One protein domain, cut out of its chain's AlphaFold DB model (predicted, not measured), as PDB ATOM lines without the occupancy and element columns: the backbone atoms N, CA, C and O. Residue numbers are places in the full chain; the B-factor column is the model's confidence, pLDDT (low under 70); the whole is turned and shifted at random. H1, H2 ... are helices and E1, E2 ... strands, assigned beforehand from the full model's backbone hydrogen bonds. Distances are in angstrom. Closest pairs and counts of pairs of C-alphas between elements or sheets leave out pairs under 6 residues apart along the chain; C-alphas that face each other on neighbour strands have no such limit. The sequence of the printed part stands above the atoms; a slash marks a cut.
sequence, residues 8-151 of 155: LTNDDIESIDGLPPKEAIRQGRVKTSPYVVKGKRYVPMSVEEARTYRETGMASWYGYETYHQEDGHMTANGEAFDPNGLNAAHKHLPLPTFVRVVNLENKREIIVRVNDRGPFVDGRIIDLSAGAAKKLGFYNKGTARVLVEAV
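This is residues 8 to 151 of the 155 residues of the protein "Endolytic peptidoglycan transglycosylase RlpA" of Desulfobacteraceae bacterium (UniProt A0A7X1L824). A closed barrel of six strands, E4 to E9, makes the core, with the short helix H3 packed on its outside. Off to one side of the barrel lies a small three-stranded sheet, E1 E2 E3, with the helix H1 beside it, and the short helix H2 lies on the way from that sheet to the barrel. The printed part has 144 residues, 68 of them, under half, in named elements, which follow each other as E1 H1 E2 E3 H2 E4 E5 E6 E7 E8 H3 E9; the class is mixed, helices and strands. Round the mixed barrel run E4 E8 E5 E7 E6 E9 and back to E4, while the small sheet is antiparallel in the order E1 E2 E3. The whole is compact, with a radius of gyration of the C-alphas of 14.2 A and spans of 42 by 39 by 23 A.

In the barrel, E4, residues 54 to 62, bends by 76 degrees at residue 57. E8, residues 124 to 129, is its parallel neighbour on one side, with N 62 and O 128 2.9 A apart. E9, residues 144 to 150, is antiparallel on the other side, with N 59 and O 144 at 2.8 A. E5, residues 87 to 90, is antiparallel to E8, N 89 to O 127 being 2.8 A, and parallel to E7, residues 109 to 116, N 88 to O 113 being 2.9 A. E7 forms a hairpin with E6, residues 97 to 103, where N 114 and O 97 are 2.7 A apart. E6 and E9 are antiparallel, with N 100 and O 149 at 2.8 A. H3, residues 130 to 136, is on the barrel, outside it, at a height over the sheet of 6.8 A; its closest C-alphas to E4 are those of Ala 130 and Trp 61, 5.8 A. In the small sheet E2, residues 35 to 37, is antiparallel to E1, residues 13 to 16, with N 14 and O 36 at 2.9 A, and forms a hairpin with E3, residues 40 to 42, with N 42 and O 35 at 2.8 A. H1, residues 21 to 26, is on this sheet, only just at the sheet's level, with a height of 3.7 A; its closest C-alphas to E1 are those of Pro 21 and Ser 15, 5.2 A. E1, E2 and E3 are apart from the six barrel strands. H2, residues 47 to 50, is only just not on the barrel, with 4 pairs of C-alphas within 10 A; the C-alphas of Ala 50 and Ala 150 are 6.8 A apart. Each O i to N i+4 pair is within hydrogen-bond range in H1 and H3, and H2 is too short for such a pair.

E4 is 21.9 A from first to last C-alpha, E7 19.9 A, E6 18.9 A, E9 18.3 A and E8 14.3 A. E1 begins at C-alpha 13, (148.577, 96.255, 97.401), and E9 ends at C-alpha 150, (147.481, 116.435, 84.367).

The two C-alphas farthest apart are those of Leu 19 and Asn 106, 41.7 A. The printed part has no cut. The link from E4 to E5, residues 63 to 86, is long and has no named element; its C-alphas lie 9 to 23 A from the mean of the C-alphas. Mean pLDDT of the printed part is 95.6, and residues 68 to 69 are under 70.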
ATOM      1  N   LEU A   8     151.561 100.815 104.678       93.00
ATOM      2  CA  LEU A   8     151.038 101.519 103.515       93.00
ATOM      3  C   LEU A   8     149.711 102.195 103.875       93.00
ATOM      4  O   LEU A   8     148.978 101.730 104.746       93.00
ATOM      5  N   THR A   9     149.393 103.289 103.196       91.88
ATOM      6  CA  THR A   9     148.037 103.867 103.167       91.88
ATOM      7  C   THR A   9     147.025 102.898 102.564       91.88
ATOM      8  O   THR A   9     145.864 102.896 102.956       91.88
ATOM      9  N   ASN A  10     147.474 102.055 101.632       90.50
ATOM     10  CA  ASN A  10     146.684 100.991 101.038       90.50
ATOM     11  C   ASN A  10     147.385  99.637 101.223       90.50
ATOM     12  O   ASN A  10     148.385  99.340 100.566       90.50
ATOM     13  N   ASP A  11     146.867  98.834 102.146       89.94
ATOM     14  CA  ASP A  11     147.375  97.509 102.508       89.94
ATOM     15  C   ASP A  11     146.914  96.394 101.556       89.94
ATOM     16  O   ASP A  11     147.507  95.316 101.549       89.94
ATOM     17  N   ASP A  12     145.935  96.669 100.689       93.62
ATOM     18  CA  ASP A  12     145.469  95.734  99.661       93.62
ATOM     19  C   ASP A  12     146.474  95.564  98.498       93.62
ATOM     20  O   ASP A  12     146.272  94.713  97.626       93.62
ATOM     21  N   ILE A  13     147.537  96.378  98.431       96.62
ATOM     22  CA  ILE A  13     148.577  96.255  97.401       96.62
ATOM     23  C   ILE A  13     149.443  95.028  97.698       96.62
ATOM     24  O   ILE A  13     150.269  95.025  98.605       96.62
ATOM     25  N   GLU A  14     149.303  93.998  96.871       97.94
ATOM     26  CA  GLU A  14     149.990  92.714  97.036       97.94
ATOM     27  C   GLU A  14     151.417  92.749  96.483       97.94
ATOM     28  O   GLU A  14     152.345  92.193  97.070       97.94
ATOM     29  N   SER A  15     151.601  93.387  95.324       98.31
ATOM     30  CA  SER A  15     152.906  93.491  94.675       98.31
ATOM     31  C   SER A  15     153.007  94.715  93.780       98.31
ATOM     32  O   SER A  15     152.013  95.178  93.218       98.31
ATOM     33  N   ILE A  16     154.231  95.204  93.614       98.31
ATOM     34  CA  ILE A  16     154.596  96.224  92.633       98.31
ATOM     35  C   ILE A  16     155.799  95.680  91.869       98.31
ATOM     36  O   ILE A  16     156.794  95.279  92.465       98.31
ATOM     37  N   ASP A  17     155.690  95.621  90.548       97.44
ATOM     38  CA  ASP A  17     156.718  95.076  89.657       97.44
ATOM     39  C   ASP A  17     157.137  93.628  89.988       97.44
ATOM     40  O   ASP A  17     158.292  93.235  89.831       97.44
ATOM     41  N   GLY A  18     156.195  92.835  90.513       97.38
ATOM     42  CA  GLY A  18     156.444  91.463  90.971       97.38
ATOM     43  C   GLY A  18     157.198  91.352  92.303       97.38
ATOM     44  O   GLY A  18     157.531  90.245  92.714       97.38
ATOM     45  N   LEU A  19     157.458  92.470  92.985       98.12
ATOM     46  CA  LEU A  19     158.109  92.515  94.292       98.12
ATOM     47  C   LEU A  19     157.096  92.831  95.401       98.12
ATOM     48  O   LEU A  19     156.085  93.493  95.134       98.12
ATOM     49  N   PRO A  20     157.387  92.456  96.662       97.62
ATOM     50  CA  PRO A  20     156.684  93.018  97.810       97.62
ATOM     51  C   PRO A  20     156.709  94.557  97.750       97.62
ATOM     52  O   PRO A  20     157.761  95.126  97.439       97.62
ATOM     53  N   PRO A  21     155.611  95.264  98.073       97.31
ATOM     54  CA  PRO A  21     155.516  96.711  97.862       97.31
ATOM     55  C   PRO A  21     156.657  97.516  98.495       97.31
ATOM     56  O   PRO A  21     157.240  98.386  97.855       97.31
ATOM     57  N   LYS A  22     157.038  97.182  99.734       96.56
ATOM     58  CA  LYS A  22     158.134  97.853 100.454       96.56
ATOM     59  C   LYS A  22     159.492  97.656  99.775       96.56
ATOM     60  O   LYS A  22     160.320  98.561  99.782       96.56
ATOM     61  N   GLU A  23     159.702  96.500  99.153       97.69
ATOM     62  CA  GLU A  23     160.918  96.198  98.401       97.69
ATOM     63  C   GLU A  23     160.947  96.949  97.062       97.69
ATOM     64  O   GLU A  23     161.969  97.534  96.705       97.69
ATOM     65  N   ALA A  24     159.813  97.029  96.359       97.62
ATOM     66  CA  ALA A  24     159.691  97.852  95.154       97.62
ATOM     67  C   ALA A  24     159.935  99.341  95.445       97.62
ATOM     68  O   ALA A  24     160.672  99.997  94.705       97.62
ATOM     69  N   ILE A  25     159.372  99.860  96.544       96.81
ATOM     70  CA  ILE A  25     159.599 101.230  97.031       96.81
ATOM     71  C   ILE A  25     161.085 101.454  97.316       96.81
ATOM     72  O   ILE A  25     161.660 102.425  96.824       96.81
ATOM     73  N   ARG A  26     161.731 100.533  98.043       96.44
ATOM     74  CA  ARG A  26     163.170 100.596  98.347       96.44
ATOM     75  C   ARG A  26     164.032 100.656  97.082       96.44
ATOM     76  O   ARG A  26     165.058 101.329  97.081       96.44
ATOM     77  N   GLN A  27     163.615  99.974  96.015       97.00
ATOM     78  CA  GLN A  27     164.288  99.979  94.711       97.00
ATOM     79  C   GLN A  27     163.841 101.125  93.778       97.00
ATOM     80  O   GLN A  27     164.355 101.234  92.666       97.00
ATOM     81  N   GLY A  28     162.875 101.964  94.174       94.81
ATOM     82  CA  GLY A  28     162.324 103.032  93.328       94.81
ATOM     83  C   GLY A  28     161.467 102.545  92.147       94.81
ATOM     84  O   GLY A  28     161.161 103.318  91.237       94.81
ATOM     85  N   ARG A  29     161.043 101.278  92.145       96.06
ATOM     86  CA  ARG A  29     160.299 100.623  91.053       96.06
ATOM     87  C   ARG A  29     158.786 100.825  91.186       96.06
ATOM     88  O   ARG A  29     158.028  99.865  91.183       96.06
ATOM     89  N   VAL A  30     158.347 102.073  91.363       95.75
ATOM     90  CA  VAL A  30     156.938 102.407  91.681       95.75
ATOM     91  C   VAL A  30     156.260 103.321  90.661       95.75
ATOM     92  O   VAL A  30     155.032 103.315  90.539       95.75
ATOM     93  N   LYS A  31     157.050 104.082  89.891       95.44
ATOM     94  CA  LYS A  31     156.575 105.165  89.017       95.44
ATOM     95  C   LYS A  31     155.549 104.695  87.987       95.44
ATOM     96  O   LYS A  31     154.391 105.108  88.041       95.44
ATOM     97  N   THR A  32     155.962 103.812  87.085       96.75
ATOM     98  CA  THR A  32     155.131 103.232  86.011       96.75
ATOM     99  C   THR A  32     154.989 101.717  86.140       96.75
ATOM    100  O   THR A  32     154.489 101.057  85.231       96.75
ATOM    101  N   SER A  33     155.450 101.140  87.248       97.88
ATOM    102  CA  SER A  33     155.480  99.693  87.409       97.88
ATOM    103  C   SER A  33     154.071  99.111  87.575       97.88
ATOM    104  O   SER A  33     153.269  99.664  88.337       97.88
ATOM    105  N   PRO A  34     153.753  97.988  86.901       98.12
ATOM    106  CA  PRO A  34     152.516  97.255  87.136       98.12
ATOM    107  C   PRO A  34     152.405  96.816  88.594       98.12
ATOM    108  O   PRO A  34     153.409  96.492  89.224       98.12
ATOM    109  N   TYR A  35     151.188  96.749  89.113       98.56
ATOM    110  CA  TYR A  35     150.938  96.332  90.488       98.56
ATOM    111  C   TYR A  35     149.686  95.460  90.575       98.56
ATOM    112  O   TYR A  35     148.870  95.432  89.649       98.56
ATOM    113  N   VAL A  36     149.561  94.705  91.664       98.50
ATOM    114  CA  VAL A  36     148.438  93.790  91.902       98.50
ATOM    115  C   VAL A  36     147.732  94.174  93.190       98.50
ATOM    116  O   VAL A  36     148.382  94.454  94.195       98.50
ATOM    117  N   VAL A  37     146.404  94.194  93.135       97.88
ATOM    118  CA  VAL A  37     145.521  94.468  94.271       97.88
ATOM    119  C   VAL A  37     144.362  93.494  94.206       97.88
ATOM    120  O   VAL A  37     143.651  93.469  93.197       97.88
ATOM    121  N   LYS A  38     144.154  92.701  95.259       95.50
ATOM    122  CA  LYS A  38     143.092  91.680  95.327       95.50
ATOM    123  C   LYS A  38     143.080  90.769  94.090       95.50
ATOM    124  O   LYS A  38     142.040  90.572  93.461       95.50
ATOM    125  N   GLY A  39     144.255  90.302  93.666       96.81
ATOM    126  CA  GLY A  39     144.458  89.490  92.458       96.81
ATOM    127  C   GLY A  39     144.246  90.208  91.114       96.81
ATOM    128  O   GLY A  39     144.502  89.624  90.058       96.81
ATOM    129  N   LYS A  40     143.814  91.476  91.102       97.44
ATOM    130  CA  LYS A  40     143.633  92.271  89.879       97.44
ATOM    131  C   LYS A  40     144.904  93.047  89.554       97.44
ATOM    132  O   LYS A  40     145.401  93.826  90.364       97.44
ATOM    133  N   ARG A  41     145.405  92.865  88.329       97.81
ATOM    134  CA  ARG A  41     146.572  93.586  87.810       97.81
ATOM    135  C   ARG A  41     146.176  94.962  87.276       97.81
ATOM    136  O   ARG A  41     145.261  95.079  86.462       97.81
ATOM    137  N   TYR A  42     146.927  95.979  87.674       98.31
ATOM    138  CA  TYR A  42     146.843  97.346  87.178       98.31
ATOM    139  C   TYR A  42     148.156  97.726  86.497       98.31
ATOM    140  O   TYR A  42     149.242  97.367  86.953       98.31
ATOM    141  N   VAL A  43     148.052  98.463  85.395       98.25
ATOM    142  CA  VAL A  43     149.200  98.963  84.635       98.25
ATOM    143  C   VAL A  43     149.073 100.485  84.566       98.25
ATOM    144  O   VAL A  43     148.070 100.973  84.034       98.25
ATOM    145  N   PRO A  44     150.006 101.243  85.167       98.25
ATOM    146  CA  PRO A  44     150.062 102.684  84.974       98.25
ATOM    147  C   PRO A  44     150.343 103.051  83.513       98.25
ATOM    148  O   PRO A  44     151.064 102.342  82.816       98.25
ATOM    149  N   MET A  45     149.793 104.180  83.081       97.56
ATOM    150  CA  MET A  45     150.113 104.840  81.819       97.56
ATOM    151  C   MET A  45     151.592 105.222  81.800       97.56
ATOM    152  O   MET A  45     152.211 105.459  82.847       97.56
ATOM    153  N   SER A  46     152.155 105.328  80.603       97.31
ATOM    154  CA  SER A  46     153.469 105.935  80.422       97.31
ATOM    155  C   SER A  46     153.459 107.413  80.837       97.31
ATOM    156  O   SER A  46     152.419 108.068  80.922       97.31
ATOM    157  N   VAL A  47     154.651 107.963  81.084       95.62
ATOM    158  CA  VAL A  47     154.807 109.395  81.390       95.62
ATOM    159  C   VAL A  47     154.322 110.264  80.231       95.62
ATOM    160  O   VAL A  47     153.748 111.318  80.471       95.62
ATOM    161  N   GLU A  48     154.525 109.822  78.990       95.56
ATOM    162  CA  GLU A  48     154.095 110.549  77.797       95.56
ATOM    163  C   GLU A  48     152.570 110.589  77.668       95.56
ATOM    164  O   GLU A  48     152.005 111.672  77.535       95.56
ATOM    165  N   GLU A  49     151.896 109.444  77.799       96.44
ATOM    166  CA  GLU A  49     150.429 109.374  77.764       96.44
ATOM    167  C   GLU A  49     149.788 110.183  78.902       96.44
ATOM    168  O   GLU A  49     148.735 110.792  78.725       96.44
ATOM    169  N   ALA A  50     150.426 110.222  80.075       96.75
ATOM    170  CA  ALA A  50     149.912 110.956  81.223       96.75
ATOM    171  C   ALA A  50     149.931 112.483  81.038       96.75
ATOM    172  O   ALA A  50     149.144 113.165  81.688       96.75
ATOM    173  N   ARG A  51     150.781 113.036  80.159       95.44
ATOM    174  CA  ARG A  51     150.895 114.496  79.949       95.44
ATOM    175  C   ARG A  51     149.603 115.143  79.471       95.44
ATOM    176  O   ARG A  51     149.336 116.293  79.799       95.44
ATOM    177  N   THR A  52     148.813 114.415  78.693       96.38
ATOM    178  CA  THR A  52     147.536 114.891  78.146       96.38
ATOM    179  C   THR A  52     146.341 114.291  78.881       96.38
ATOM    180  O   THR A  52     145.206 114.403  78.413       96.38
ATOM    181  N   TYR A  53     146.577 113.654  80.036       98.19
ATOM    182  CA  TYR A  53     145.526 113.006  80.801       98.19
ATOM    183  C   TYR A  53     144.448 114.006  81.211       98.19
ATOM    184  O   TYR A  53     144.719 115.040  81.831       98.19
ATOM    185  N   ARG A  54     143.208 113.645  80.888       98.38
ATOM    186  CA  ARG A  54     142.013 114.409  81.205       98.38
ATOM    187  C   ARG A  54     140.831 113.469  81.360       98.38
ATOM    188  O   ARG A  54     140.417 112.836  80.392       98.38
ATOM    189  N   GLU A  55     140.243 113.429  82.547       98.56
ATOM    190  CA  GLU A  55     139.101 112.559  82.831       98.56
ATOM    191  C   GLU A  55     138.083 113.243  83.748       98.56
ATOM    192  O   GLU A  55     138.438 113.924  84.709       98.56
ATOM    193  N   THR A  56     136.794 113.042  83.460       98.75
ATOM    194  CA  THR A  56     135.702 113.410  84.368       98.75
ATOM    195  C   THR A  56     135.170 112.155  85.038       98.75
ATOM    196  O   THR A  56     134.758 111.220  84.356       98.75
ATOM    197  N   GLY A  57     135.057 112.170  86.362       98.44
ATOM    198  CA  GLY A  57     134.571 111.017  87.113       98.44
ATOM    199  C   GLY A  57     134.258 111.346  88.562       98.44
ATOM    200  O   GLY A  57     134.178 112.513  88.949       98.44
ATOM    201  N   MET A  58     134.028 110.309  89.363       98.69
ATOM    202  CA  MET A  58     133.764 110.471  90.789       98.69
ATOM    203  C   MET A  58     135.078 110.512  91.571       98.69
ATOM    204  O   MET A  58     135.912 109.614  91.429       98.69
ATOM    205  N   ALA A  59     135.238 111.522  92.418       98.69
ATOM    206  CA  ALA A  59     136.262 111.560  93.451       98.69
ATOM    207  C   ALA A  59     135.701 111.073  94.788       98.69
ATOM    208  O   ALA A  59     134.526 111.307  95.096       98.69
ATOM    209  N   SER A  60     136.556 110.467  95.608       98.38
ATOM    210  CA  SER A  60     136.320 110.348  97.049       98.38
ATOM    211  C   SER A  60     137.530 110.839  97.843       98.38
ATOM    212  O   SER A  60     138.374 111.557  97.295       98.38
ATOM    213  N   TRP A  61     137.584 110.550  99.140       97.31
ATOM    214  CA  TRP A  61     138.721 110.918  99.970       97.31
ATOM    215  C   TRP A  61     139.061 109.845 101.003       97.31
ATOM    216  O   TRP A  61     138.196 109.054 101.379       97.31
ATOM    217  N   TYR A  62     140.323 109.834 101.435       93.12
ATOM    218  CA  TYR A  62     140.900 108.885 102.390       93.12
ATOM    219  C   TYR A  62     141.773 109.600 103.437       93.12
ATOM    220  O   TYR A  62     141.948 110.827 103.395       93.12
ATOM    221  N   GLY A  63     142.293 108.838 104.397       81.75
ATOM    222  CA  GLY A  63     143.130 109.326 105.489       81.75
ATOM    223  C   GLY A  63     142.429 109.385 106.844       81.75
ATOM    224  O   GLY A  63     143.020 109.874 107.801       81.75
ATOM    225  N   TYR A  64     141.188 108.897 106.964       78.00
ATOM    226  CA  TYR A  64     140.558 108.762 108.284       78.00
ATOM    227  C   TYR A  64     141.232 107.647 109.100       78.00
ATOM    228  O   TYR A  64     141.497 107.784 110.296       78.00
ATOM    229  N   GLU A  65     141.559 106.561 108.408       71.94
ATOM    230  CA  GLU A  65     142.267 105.380 108.884       71.94
ATOM    231  C   GLU A  65     143.650 105.697 109.461       71.94
ATOM    232  O   GLU A  65     144.104 105.003 110.367       71.94
ATOM    233  N   THR A  66     144.281 106.788 109.017       77.56
ATOM    234  CA  THR A  66     145.626 107.166 109.462       77.56
ATOM    235  C   THR A  66     145.635 108.003 110.740       77.56
ATOM    236  O   THR A  66     146.698 108.217 111.307       77.56
ATOM    237  N   TYR A  67     144.488 108.509 111.215       73.38
ATOM    238  CA  TYR A  67     144.445 109.344 112.430       73.38
ATOM    239  C   TYR A  67     144.566 108.550 113.740       73.38
ATOM    240  O   TYR A  67     144.797 109.153 114.783       73.38
ATOM    241  N   HIS A  68     144.384 107.227 113.703       68.56
ATOM    242  CA  HIS A  68     144.325 106.380 114.902       68.56
ATOM    243  C   HIS A  68     145.538 105.457 115.069       68.56
ATOM    244  O   HIS A  68     145.572 104.685 116.024       68.56
ATOM    245  N   GLN A  69     146.504 105.496 114.149       69.31
ATOM    246  CA  GLN A  69     147.706 104.669 114.242       69.31
ATOM    247  C   GLN A  69     148.829 105.433 114.946       69.31
ATOM    248  O   GLN A  69     148.998 106.632 114.735       69.31
ATOM    249  N   GLU A  70     149.565 104.737 115.818       70.75
ATOM    250  CA  GLU A  70     150.685 105.322 116.569       70.75
ATOM    251  C   GLU A  70     151.852 105.708 115.644       70.75
ATOM    252  O   GLU A  70     152.505 106.727 115.861       70.75
ATOM    253  N   ASP A  71     152.069 104.921 114.584       81.50
ATOM    254  CA  ASP A  71     153.054 105.174 113.534       81.50
ATOM    255  C   ASP A  71     152.429 105.875 112.314       81.50
ATOM    256  O   ASP A  71     151.224 105.821 112.069       81.50
ATOM    257  N   GLY A  72     153.270 106.525 111.505       88.12
ATOM    258  CA  GLY A  72     152.834 107.142 110.255       88.12
ATOM    259  C   GLY A  72     152.507 106.125 109.156       88.12
ATOM    260  O   GLY A  72     152.870 104.950 109.222       88.12
ATOM    261  N   HIS A  73     151.871 106.612 108.092       92.12
ATOM    262  CA  HIS A  73     151.610 105.832 106.883       92.12
ATOM    263  C   HIS A  73     152.479 106.298 105.722       92.12
ATOM    264  O   HIS A  73     152.869 107.466 105.618       92.12
ATOM    265  N   MET A  74     152.763 105.367 104.826       94.62
ATOM    266  CA  MET A  74     153.538 105.582 103.618       94.62
ATOM    267  C   MET A  74     152.660 105.352 102.388       94.62
ATOM    268  O   MET A  74     151.913 104.383 102.323       94.62
ATOM    269  N   THR A  75     152.768 106.217 101.389       96.88
ATOM    270  CA  THR A  75     152.068 106.022 100.118       96.88
ATOM    271  C   THR A  75     152.754 104.959  99.259       96.88
ATOM    272  O   THR A  75     153.916 104.606  99.480       96.88
ATOM    273  N   ALA A  76     152.100 104.503  98.194       97.12
ATOM    274  CA  ALA A  76     152.708 103.610  97.208       97.12
ATOM    275  C   ALA A  76     153.934 104.213  96.483       97.12
ATOM    276  O   ALA A  76     154.703 103.470  95.875       97.12
ATOM    277  N   ASN A  77     154.150 105.535  96.550       97.06
ATOM    278  CA  ASN A  77     155.378 106.186  96.072       97.06
ATOM    279  C   ASN A  77     156.516 106.201  97.117       97.06
ATOM    280  O   ASN A  77     157.597 106.719  96.841       97.06
ATOM    281  N   GLY A  78     156.296 105.678  98.325       96.38
ATOM    282  CA  GLY A  78     157.281 105.704  99.409       96.38
ATOM    283  C   GLY A  78     157.359 107.030 100.175       96.38
ATOM    284  O   GLY A  78     158.331 107.289 100.895       96.38
ATOM    285  N   GLU A  79     156.379 107.915  99.993       96.06
ATOM    286  CA  GLU A  79     156.308 109.213 100.667       96.06
ATOM    287  C   GLU A  79     155.531 109.092 101.980       96.06
ATOM    288  O   GLU A  79     154.639 108.259 102.096       96.06
ATOM    289  N   ALA A  80     155.856 109.930 102.969       94.38
ATOM    290  CA  ALA A  80     155.031 110.044 104.168       94.38
ATOM    291  C   ALA A  80     153.661 110.599 103.768       94.38
ATOM    292  O   ALA A  80     153.582 111.627 103.089       94.38
ATOM    293  N   PHE A  81     152.599 109.915 104.166       94.44
ATOM    294  CA  PHE A  81     151.247 110.373 103.914       94.44
ATOM    295  C   PHE A  81     150.853 111.450 104.927       94.44
ATOM    296  O   PHE A  81     150.985 111.263 106.134       94.44
ATOM    297  N   ASP A  82     150.349 112.573 104.418       92.75
ATOM    298  CA  ASP A  82     149.768 113.644 105.223       92.75
ATOM    299  C   ASP A  82     148.268 113.756 104.902       92.75
ATOM    300  O   ASP A  82     147.922 114.246 103.817       92.75
ATOM    301  N   PRO A  83     147.364 113.362 105.819       92.69
ATOM    302  CA  PRO A  83     145.925 113.459 105.586       92.69
ATOM    303  C   PRO A  83     145.437 114.911 105.470       92.69
ATOM    304  O   PRO A  83     144.376 115.152 104.893       92.69
ATOM    305  N   ASN A  84     146.190 115.897 105.967       93.69
ATOM    306  CA  ASN A  84     145.871 117.322 105.834       93.69
ATOM    307  C   ASN A  84     146.532 117.977 104.607       93.69
ATOM    308  O   ASN A  84     146.212 119.124 104.276       93.69
ATOM    309  N   GLY A  85     147.421 117.253 103.923       95.38
ATOM    310  CA  GLY A  85     148.189 117.727 102.777       95.38
ATOM    311  C   GLY A  85     147.380 117.798 101.482       95.38
ATOM    312  O   GLY A  85     146.185 117.516 101.449       95.38
ATOM    313  N   LEU A  86     148.041 118.169 100.381       97.25
ATOM    314  CA  LEU A  86     147.465 118.204  99.029       97.25
ATOM    315  C   LEU A  86     147.979 117.030  98.189       97.25
ATOM    316  O   LEU A  86     148.782 117.202  97.270       97.25
ATOM    317  N   ASN A  87     147.523 115.830  98.530       96.62
ATOM    318  CA  ASN A  87     147.914 114.594  97.863       96.62
ATOM    319  C   ASN A  87     146.690 113.755  97.459       96.62
ATOM    320  O   ASN A  87     145.558 114.042  97.864       96.62
ATOM    321  N   ALA A  88     146.921 112.777  96.587       98.25
ATOM    322  CA  ALA A  88     145.886 111.940  96.003       98.25
ATOM    323  C   ALA A  88     146.409 110.557  95.589       98.25
ATOM    324  O   ALA A  88     147.593 110.382  95.285       98.25
ATOM    325  N   ALA A  89     145.491 109.600  95.502       98.38
ATOM    326  CA  ALA A  89     145.692 108.275  94.940       98.38
ATOM    327  C   ALA A  89     145.025 108.165  93.559       98.38
ATOM    328  O   ALA A  89     143.894 108.627  93.369       98.38
ATOM    329  N   HIS A  90     145.721 107.545  92.601       98.56
ATOM    330  CA  HIS A  90     145.188 107.270  91.263       98.56
ATOM    331  C   HIS A  90     145.618 105.889  90.741       98.56
ATOM    332  O   HIS A  90     146.749 105.441  90.949       98.56
ATOM    333  N   LYS A  91     144.723 105.221  89.995       97.62
ATOM    334  CA  LYS A  91     144.942 103.858  89.480       97.62
ATOM    335  C   LYS A  91     146.056 103.810  88.434       97.62
ATOM    336  O   LYS A  91     146.933 102.952  88.500       97.62
ATOM    337  N   HIS A  92     145.992 104.728  87.467       98.06
ATOM    338  CA  HIS A  92     146.776 104.634  86.233       98.06
ATOM    339  C   HIS A  92     147.765 105.775  85.962       98.06
ATOM    340  O   HIS A  92     148.639 105.597  85.130       98.06
ATOM    341  N   LEU A  93     147.713 106.917  86.652       98.44
ATOM    342  CA  LEU A  93     148.723 107.956  86.469       98.44
ATOM    343  C   LEU A  93     150.082 107.475  87.000       98.44
ATOM    344  O   LEU A  93     150.127 106.818  88.044       98.44
ATOM    345  N   PRO A  94     151.198 107.792  86.331       98.00
ATOM    346  CA  PRO A  94     152.520 107.490  86.857       98.00
ATOM    347  C   PRO A  94     152.767 108.253  88.165       98.00
ATOM    348  O   PRO A  94     152.250 109.354  88.358       98.00
ATOM    349  N   LEU A  95     153.559 107.679  89.073       97.31
ATOM    350  CA  LEU A  95     153.895 108.330  90.344       97.31
ATOM    351  C   LEU A  95     155.304 108.930  90.330       97.31
ATOM    352  O   LEU A  95     156.241 108.296  89.847       97.31
ATOM    353  N   PRO A  96     155.490 110.113  90.923       96.75
ATOM    354  CA  PRO A  96     154.454 111.097  91.214       96.75
ATOM    355  C   PRO A  96     153.977 111.800  89.927       96.75
ATOM    356  O   PRO A  96     154.747 111.935  88.977       96.75
ATOM    357  N   THR A  97     152.750 112.320  89.933       96.94
ATOM    358  CA  THR A  97     152.239 113.270  88.920       96.94
ATOM    359  C   THR A  97     151.471 114.388  89.619       96.94
ATOM    360  O   THR A  97     150.893 114.157  90.678       96.94
ATOM    361  N   PHE A  98     151.451 115.598  89.063       98.00
ATOM    362  CA  PHE A  98     150.568 116.663  89.540       98.00
ATOM    363  C   PHE A  98     149.329 116.753  88.662       98.00
ATOM    364  O   PHE A  98     149.412 116.660  87.438       98.00
ATOM    365  N   VAL A  99     148.177 116.931  89.299       98.62
ATOM    366  CA  VAL A  99     146.904 117.095  88.598       98.62
ATOM    367  C   VAL A  99     146.148 118.289  89.153       98.62
ATOM    368  O   VAL A  99     146.120 118.508  90.368       98.62
ATOM    369  N   ARG A 100     145.502 119.045  88.268       98.69
ATOM    370  CA  ARG A 100     144.450 119.989  88.631       98.69
ATOM    371  C   ARG A 100     143.141 119.220  88.755       98.69
ATOM    372  O   ARG A 100     142.765 118.467  87.860       98.69
ATOM    373  N   VAL A 101     142.459 119.400  89.879       98.81
ATOM    374  CA  VAL A 101     141.176 118.760  90.177       98.81
ATOM    375  C   VAL A 101     140.134 119.845  90.351       98.81
ATOM    376  O   VAL A 101     140.245 120.662  91.263       98.81
ATOM    377  N   VAL A 102     139.111 119.833  89.500       98.88
ATOM    378  CA  VAL A 102     137.987 120.771  89.541       98.88
ATOM    379  C   VAL A 102     136.759 120.046  90.062       98.88
ATOM    380  O   VAL A 102     136.317 119.071  89.458       98.88
ATOM    381  N   ASN A 103     136.155 120.537  91.139       98.81
ATOM    382  CA  ASN A 103     134.839 120.078  91.562       98.81
ATOM    383  C   ASN A 103     133.765 120.730  90.691       98.81
ATOM    384  O   ASN A 103     133.580 121.948  90.681       98.81
ATOM    385  N   LEU A 104     133.043 119.905  89.936       98.69
ATOM    386  CA  LEU A 104     132.119 120.382  88.914       98.69
ATOM    387  C   LEU A 104     130.841 120.997  89.493       98.69
ATOM    388  O   LEU A 104     130.176 121.753  88.779       98.69
ATOM    389  N   GLU A 105     130.528 120.715  90.758       98.12
ATOM    390  CA  GLU A 105     129.343 121.219  91.454       98.12
ATOM    391  C   GLU A 105     129.546 122.645  91.970       98.12
ATOM    392  O   GLU A 105     128.647 123.472  91.850       98.12
ATOM    393  N   ASN A 106     130.731 122.951  92.514       98.31
ATOM    394  CA  ASN A 106     131.022 124.244  93.150       98.31
ATOM    395  C   ASN A 106     132.097 125.079  92.429       98.31
ATOM    396  O   ASN A 106     132.404 126.183  92.875       98.31
ATOM    397  N   LYS A 107     132.673 124.554  91.340       98.50
ATOM    398  CA  LYS A 107     133.721 125.176  90.509       98.50
ATOM    399  C   LYS A 107     135.029 125.495  91.235       98.50
ATOM    400  O   LYS A 107     135.879 126.174  90.669       98.50
ATOM    401  N   ARG A 108     135.220 124.997  92.458       98.62
ATOM    402  CA  ARG A 108     136.513 125.081  93.140       98.62
ATOM    403  C   ARG A 108     137.499 124.156  92.451       98.62
ATOM    404  O   ARG A 108     137.123 123.073  92.000       98.62
ATOM    405  N   GLU A 109     138.758 124.555  92.442       98.62
ATOM    406  CA  GLU A 109     139.843 123.735  91.930       98.62
ATOM    407  C   GLU A 109     141.078 123.818  92.818       98.62
ATOM    408  O   GLU A 109     141.295 124.802  93.526       98.62
ATOM    409  N   ILE A 110     141.863 122.748  92.800       98.50
ATOM    410  CA  ILE A 110     143.148 122.647  93.489       98.50
ATOM    411  C   ILE A 110     144.122 121.861  92.617       98.50
ATOM    412  O   ILE A 110     143.704 121.018  91.824       98.50
ATOM    413  N   ILE A 111     145.418 122.094  92.799       98.50
ATOM    414  CA  ILE A 111     146.454 121.192  92.295       98.50
ATOM    415  C   ILE A 111     146.851 120.254  93.434       98.50
ATOM    416  O   ILE A 111     147.107 120.704  94.554       98.50
ATOM    417  N   VAL A 112     146.886 118.954  93.154       98.38
ATOM    418  CA  VAL A 112     147.310 117.916  94.102       98.38
ATOM    419  C   VAL A 112     148.421 117.069  93.509       98.38
ATOM    420  O   VAL A 112     148.522 116.895  92.292       98.38
ATOM    421  N   ARG A 113     149.244 116.511  94.392       98.12
ATOM    422  CA  ARG A 113     150.240 115.508  94.035       98.12
ATOM    423  C   ARG A 113     149.617 114.118  94.086       98.12
ATOM    424  O   ARG A 113     149.239 113.644  95.151       98.12
ATOM    425  N   VAL A 114     149.567 113.436  92.954       98.38
ATOM    426  CA  VAL A 114     149.269 112.008  92.898       98.38
ATOM    427  C   VAL A 114     150.537 111.253  93.275       98.38
ATOM    428  O   VAL A 114     151.492 111.218  92.498       98.38
ATOM    429  N   ASN A 115     150.570 110.692  94.478       98.00
ATOM    430  CA  ASN A 115     151.713 109.955  95.024       98.00
ATOM    431  C   ASN A 115     151.310 108.588  95.594       98.00
ATOM    432  O   ASN A 115     152.118 107.957  96.275       98.00
ATOM    433  N   ASP A 116     150.093 108.125  95.317       97.81
ATOM    434  CA  ASP A 116     149.573 106.869  95.844       97.81
ATOM    435  C   ASP A 116     148.732 106.083  94.818       97.81
ATOM    436  O   ASP A 116     148.376 106.606  93.753       97.81
ATOM    437  N   ARG A 117     148.424 104.815  95.121       98.06
ATOM    438  CA  ARG A 117     147.587 103.927  94.294       98.06
ATOM    439  C   ARG A 117     146.197 103.739  94.896       98.06
ATOM    440  O   ARG A 117     146.037 103.594  96.098       98.06
ATOM    441  N   GLY A 118     145.196 103.710  94.022       96.25
ATOM    442  CA  GLY A 118     143.773 103.681  94.372       96.25
ATOM    443  C   GLY A 118     142.998 104.708  93.541       96.25
ATOM    444  O   GLY A 118     143.587 105.301  92.643       96.25
ATOM    445  N   PRO A 119     141.698 104.940  93.775       96.38
ATOM    446  CA  PRO A 119     140.768 104.099  94.536       96.38
ATOM    447  C   PRO A 119     140.724 102.667  93.999       96.38
ATOM    448  O   PRO A 119     140.947 102.452  92.816       96.38
ATOM    449  N   PHE A 120     140.336 101.687  94.811       94.81
ATOM    450  CA  PHE A 120     139.951 100.350  94.316       94.81
ATOM    451  C   PHE A 120     138.448 100.090  94.423       94.81
ATOM    452  O   PHE A 120     137.985  98.971  94.230       94.81
ATOM    453  N   VAL A 121     137.683 101.154  94.678       93.62
ATOM    454  CA  VAL A 121     136.226 101.165  94.572       93.62
ATOM    455  C   VAL A 121     135.831 101.476  93.128       93.62
ATOM    456  O   VAL A 121     136.365 102.401  92.500       93.62
ATOM    457  N   ASP A 122     134.890 100.703  92.595       91.50
ATOM    458  CA  ASP A 122     134.390 100.885  91.236       91.50
ATOM    459  C   ASP A 122     133.680 102.236  91.060       91.50
ATOM    460  O   ASP A 122     133.076 102.789  91.981       91.50
ATOM    461  N   GLY A 123     133.801 102.811  89.860       93.62
ATOM    462  CA  GLY A 123     133.219 104.113  89.510       93.62
ATOM    463  C   GLY A 123     133.970 105.346  90.033       93.62
ATOM    464  O   GLY A 123     133.618 106.464  89.653       93.62
ATOM    465  N   ARG A 124     135.011 105.178  90.863       97.88
ATOM    466  CA  ARG A 124     135.874 106.277  91.330       97.88
ATOM    467  C   ARG A 124     137.162 106.365  90.516       97.88
ATOM    468  O   ARG A 124     137.763 105.334  90.187       97.88
ATOM    469  N   ILE A 125     137.576 107.594  90.216       98.44
ATOM    470  CA  ILE A 125     138.749 107.887  89.378       98.44
ATOM    471  C   ILE A 125     139.931 108.418  90.195       98.44
ATOM    472  O   ILE A 125     141.076 108.193  89.828       98.44
ATOM    473  N   ILE A 126     139.667 109.075  91.327       98.75
ATOM    474  CA  ILE A 126     140.695 109.671  92.184       98.75
ATOM    475  C   ILE A 126     140.226 109.690  93.643       98.75
ATOM    476  O   ILE A 126     139.062 109.988  93.912       98.75
ATOM    477  N   ASP A 127     141.137 109.412  94.571       98.19
ATOM    478  CA  ASP A 127     140.904 109.584  96.007       98.19
ATOM    479  C   ASP A 127     141.831 110.672  96.529       98.19
ATOM    480  O   ASP A 127     143.048 110.589  96.385       98.19
ATOM    481  N   LEU A 128     141.261 111.725  97.102       98.50
ATOM    482  CA  LEU A 128     142.012 112.849  97.650       98.50
ATOM    483  C   LEU A 128     142.296 112.640  99.141       98.50
ATOM    484  O   LEU A 128     141.548 111.954  99.830       98.50
ATOM    485  N   SER A 129     143.317 113.295  99.683       97.88
ATOM    486  CA  SER A 129     143.424 113.424 101.139       97.88
ATOM    487  C   SER A 129     142.212 114.160 101.731       97.88
ATOM    488  O   SER A 129     141.556 114.977 101.067       97.88
ATOM    489  N   ALA A 130     141.952 113.950 103.022       96.75
ATOM    490  CA  ALA A 130     140.955 114.714 103.771       96.75
ATOM    491  C   ALA A 130     141.159 116.241 103.645       96.75
ATOM    492  O   ALA A 130     140.196 116.992 103.461       96.75
ATOM    493  N   GLY A 131     142.406 116.717 103.697       96.81
ATOM    494  CA  GLY A 131     142.774 118.123 103.521       96.81
ATOM    495  C   GLY A 131     142.419 118.666 102.136       96.81
ATOM    496  O   GLY A 131     141.798 119.731 102.024       96.81
ATOM    497  N   ALA A 132     142.729 117.915 101.079       98.31
ATOM    498  CA  ALA A 132     142.360 118.264  99.713       98.31
ATOM    499  C   ALA A 132     140.833 118.279  99.525       98.31
ATOM    500  O   ALA A 132     140.295 119.235  98.960       98.31
ATOM    501  N   ALA A 133     140.106 117.307 100.084       98.38
ATOM    502  CA  ALA A 133     138.644 117.270 100.030       98.38
ATOM    503  C   ALA A 133     137.974 118.438 100.774       98.38
ATOM    504  O   ALA A 133     136.948 118.962 100.320       98.38
ATOM    505  N   LYS A 134     138.556 118.890 101.897       97.69
ATOM    506  CA  LYS A 134     138.107 120.093 102.623       97.69
ATOM    507  C   LYS A 134     138.283 121.343 101.766       97.69
ATOM    508  O   LYS A 134     137.330 122.108 101.610       97.69
ATOM    509  N   LYS A 135     139.459 121.525 101.154       98.25
ATOM    510  CA  LYS A 135     139.730 122.674 100.270       98.25
ATOM    511  C   LYS A 135     138.830 122.672  99.031       98.25
ATOM    512  O   LYS A 135     138.232 123.698  98.704       98.25
ATOM    513  N   LEU A 136     138.650 121.507  98.409       98.31
ATOM    514  CA  LEU A 136     137.805 121.333  97.227       98.31
ATOM    515  C   LEU A 136     136.292 121.350  97.548       98.31
ATOM    516  O   LEU A 136     135.444 121.413  96.653       98.31
ATOM    517  N   GLY A 137     135.931 121.356  98.834       98.25
ATOM    518  CA  GLY A 137     134.573 121.611  99.308       98.25
ATOM    519  C   GLY A 137     133.617 120.428  99.181       98.25
ATOM    520  O   GLY A 137     132.434 120.652  98.941       98.25
ATOM    521  N   PHE A 138     134.101 119.191  99.327       98.38
ATOM    522  CA  PHE A 138     133.237 117.999  99.333       98.38
ATOM    523  C   PHE A 138     133.489 117.029 100.494       98.38
ATOM    524  O   PHE A 138     132.840 115.989 100.557       98.38
ATOM    525  N   TYR A 139     134.364 117.377 101.447       97.50
ATOM    526  CA  TYR A 139     134.690 116.538 102.609       97.50
ATOM    527  C   TYR A 139     133.447 115.943 103.300       97.50
ATOM    528  O   TYR A 139     133.310 114.725 103.371       97.50
ATOM    529  N   ASN A 140     132.481 116.784 103.694       96.12
ATOM    530  CA  ASN A 140     131.252 116.337 104.369       96.12
ATOM    531  C   ASN A 140     130.313 115.513 103.467       96.12
ATOM    532  O   ASN A 140     129.505 114.743 103.973       96.12
ATOM    533  N   LYS A 141     130.397 115.677 102.140       97.12
ATOM    534  CA  LYS A 141     129.597 114.917 101.163       97.12
ATOM    535  C   LYS A 141     130.190 113.526 100.901       97.12
ATOM    536  O   LYS A 141     129.508 112.649 100.380       97.12
ATOM    537  N   GLY A 142     131.471 113.328 101.213       97.12
ATOM    538  CA  GLY A 142     132.210 112.088 100.964       97.12
ATOM    539  C   GLY A 142     132.693 111.938  99.520       97.12
ATOM    540  O   GLY A 142     133.821 111.513  99.288       97.12
ATOM    541  N   THR A 143     131.876 112.330  98.541       98.38
ATOM    542  CA  THR A 143     132.200 112.222  97.111       98.38
ATOM    543  C   THR A 143     131.820 113.479  96.335       98.38
ATOM    544  O   THR A 143     130.955 114.248  96.762       98.38
ATOM    545  N   ALA A 144     132.465 113.694  95.190       98.56
ATOM    546  CA  ALA A 144     132.124 114.765  94.257       98.56
ATOM    547  C   ALA A 144     132.429 114.357  92.818       98.56
ATOM    548  O   ALA A 144     133.412 113.665  92.553       98.56
ATOM    549  N   ARG A 145     131.622 114.843  91.871       98.75
ATOM    550  CA  ARG A 145     131.964 114.730  90.452       98.75
ATOM    551  C   ARG A 145     133.046 115.755  90.117       98.75
ATOM    552  O   ARG A 145     132.838 116.957  90.301       98.75
ATOM    553  N   VAL A 146     134.183 115.285  89.619       98.88
ATOM    554  CA  VAL A 146     135.360 116.112  89.344       98.88
ATOM    555  C   VAL A 146     135.834 115.974  87.904       98.88
ATOM    556  O   VAL A 146     135.590 114.954  87.261       98.88
ATOM    557  N   LEU A 147     136.535 116.996  87.428       98.88
ATOM    558  CA  LEU A 147     137.437 116.929  86.281       98.88
ATOM    559  C   LEU A 147     138.872 116.856  86.813       98.88
ATOM    560  O   LEU A 147     139.247 117.679  87.647       98.88
ATOM    561  N   VAL A 148     139.646 115.881  86.345       98.81
ATOM    562  CA  VAL A 148     141.063 115.691  86.675       98.81
ATOM    563  C   VAL A 148     141.880 115.899  85.411       98.81
ATOM    564  O   VAL A 148     141.630 115.242  84.402       98.81
ATOM    565  N   GLU A 149     142.854 116.798  85.470       98.62
ATOM    566  CA  GLU A 149     143.733 117.147  84.354       98.62
ATOM    567  C   GLU A 149     145.185 117.095  84.823       98.62
ATOM    568  O   GLU A 149     145.520 117.699  85.842       98.62
ATOM    569  N   ALA A 150     146.047 116.374  84.104       97.81
ATOM    570  CA  ALA A 150     147.481 116.435  84.367       97.81
ATOM    571  C   ALA A 150     148.008 117.849  84.108       97.81
ATOM    572  O   ALA A 150     147.569 118.533  83.183       97.81
ATOM    573  N   VAL A 151     148.936 118.292  84.954       96.19
ATOM    574  CA  VAL A 151     149.603 119.585  84.807       96.19
ATOM    575  C   VAL A 151     151.108 119.404  84.926       96.19
ATOM    576  O   VAL A 151     151.596 118.702  85.815       96.19
TER     577      VAL A 151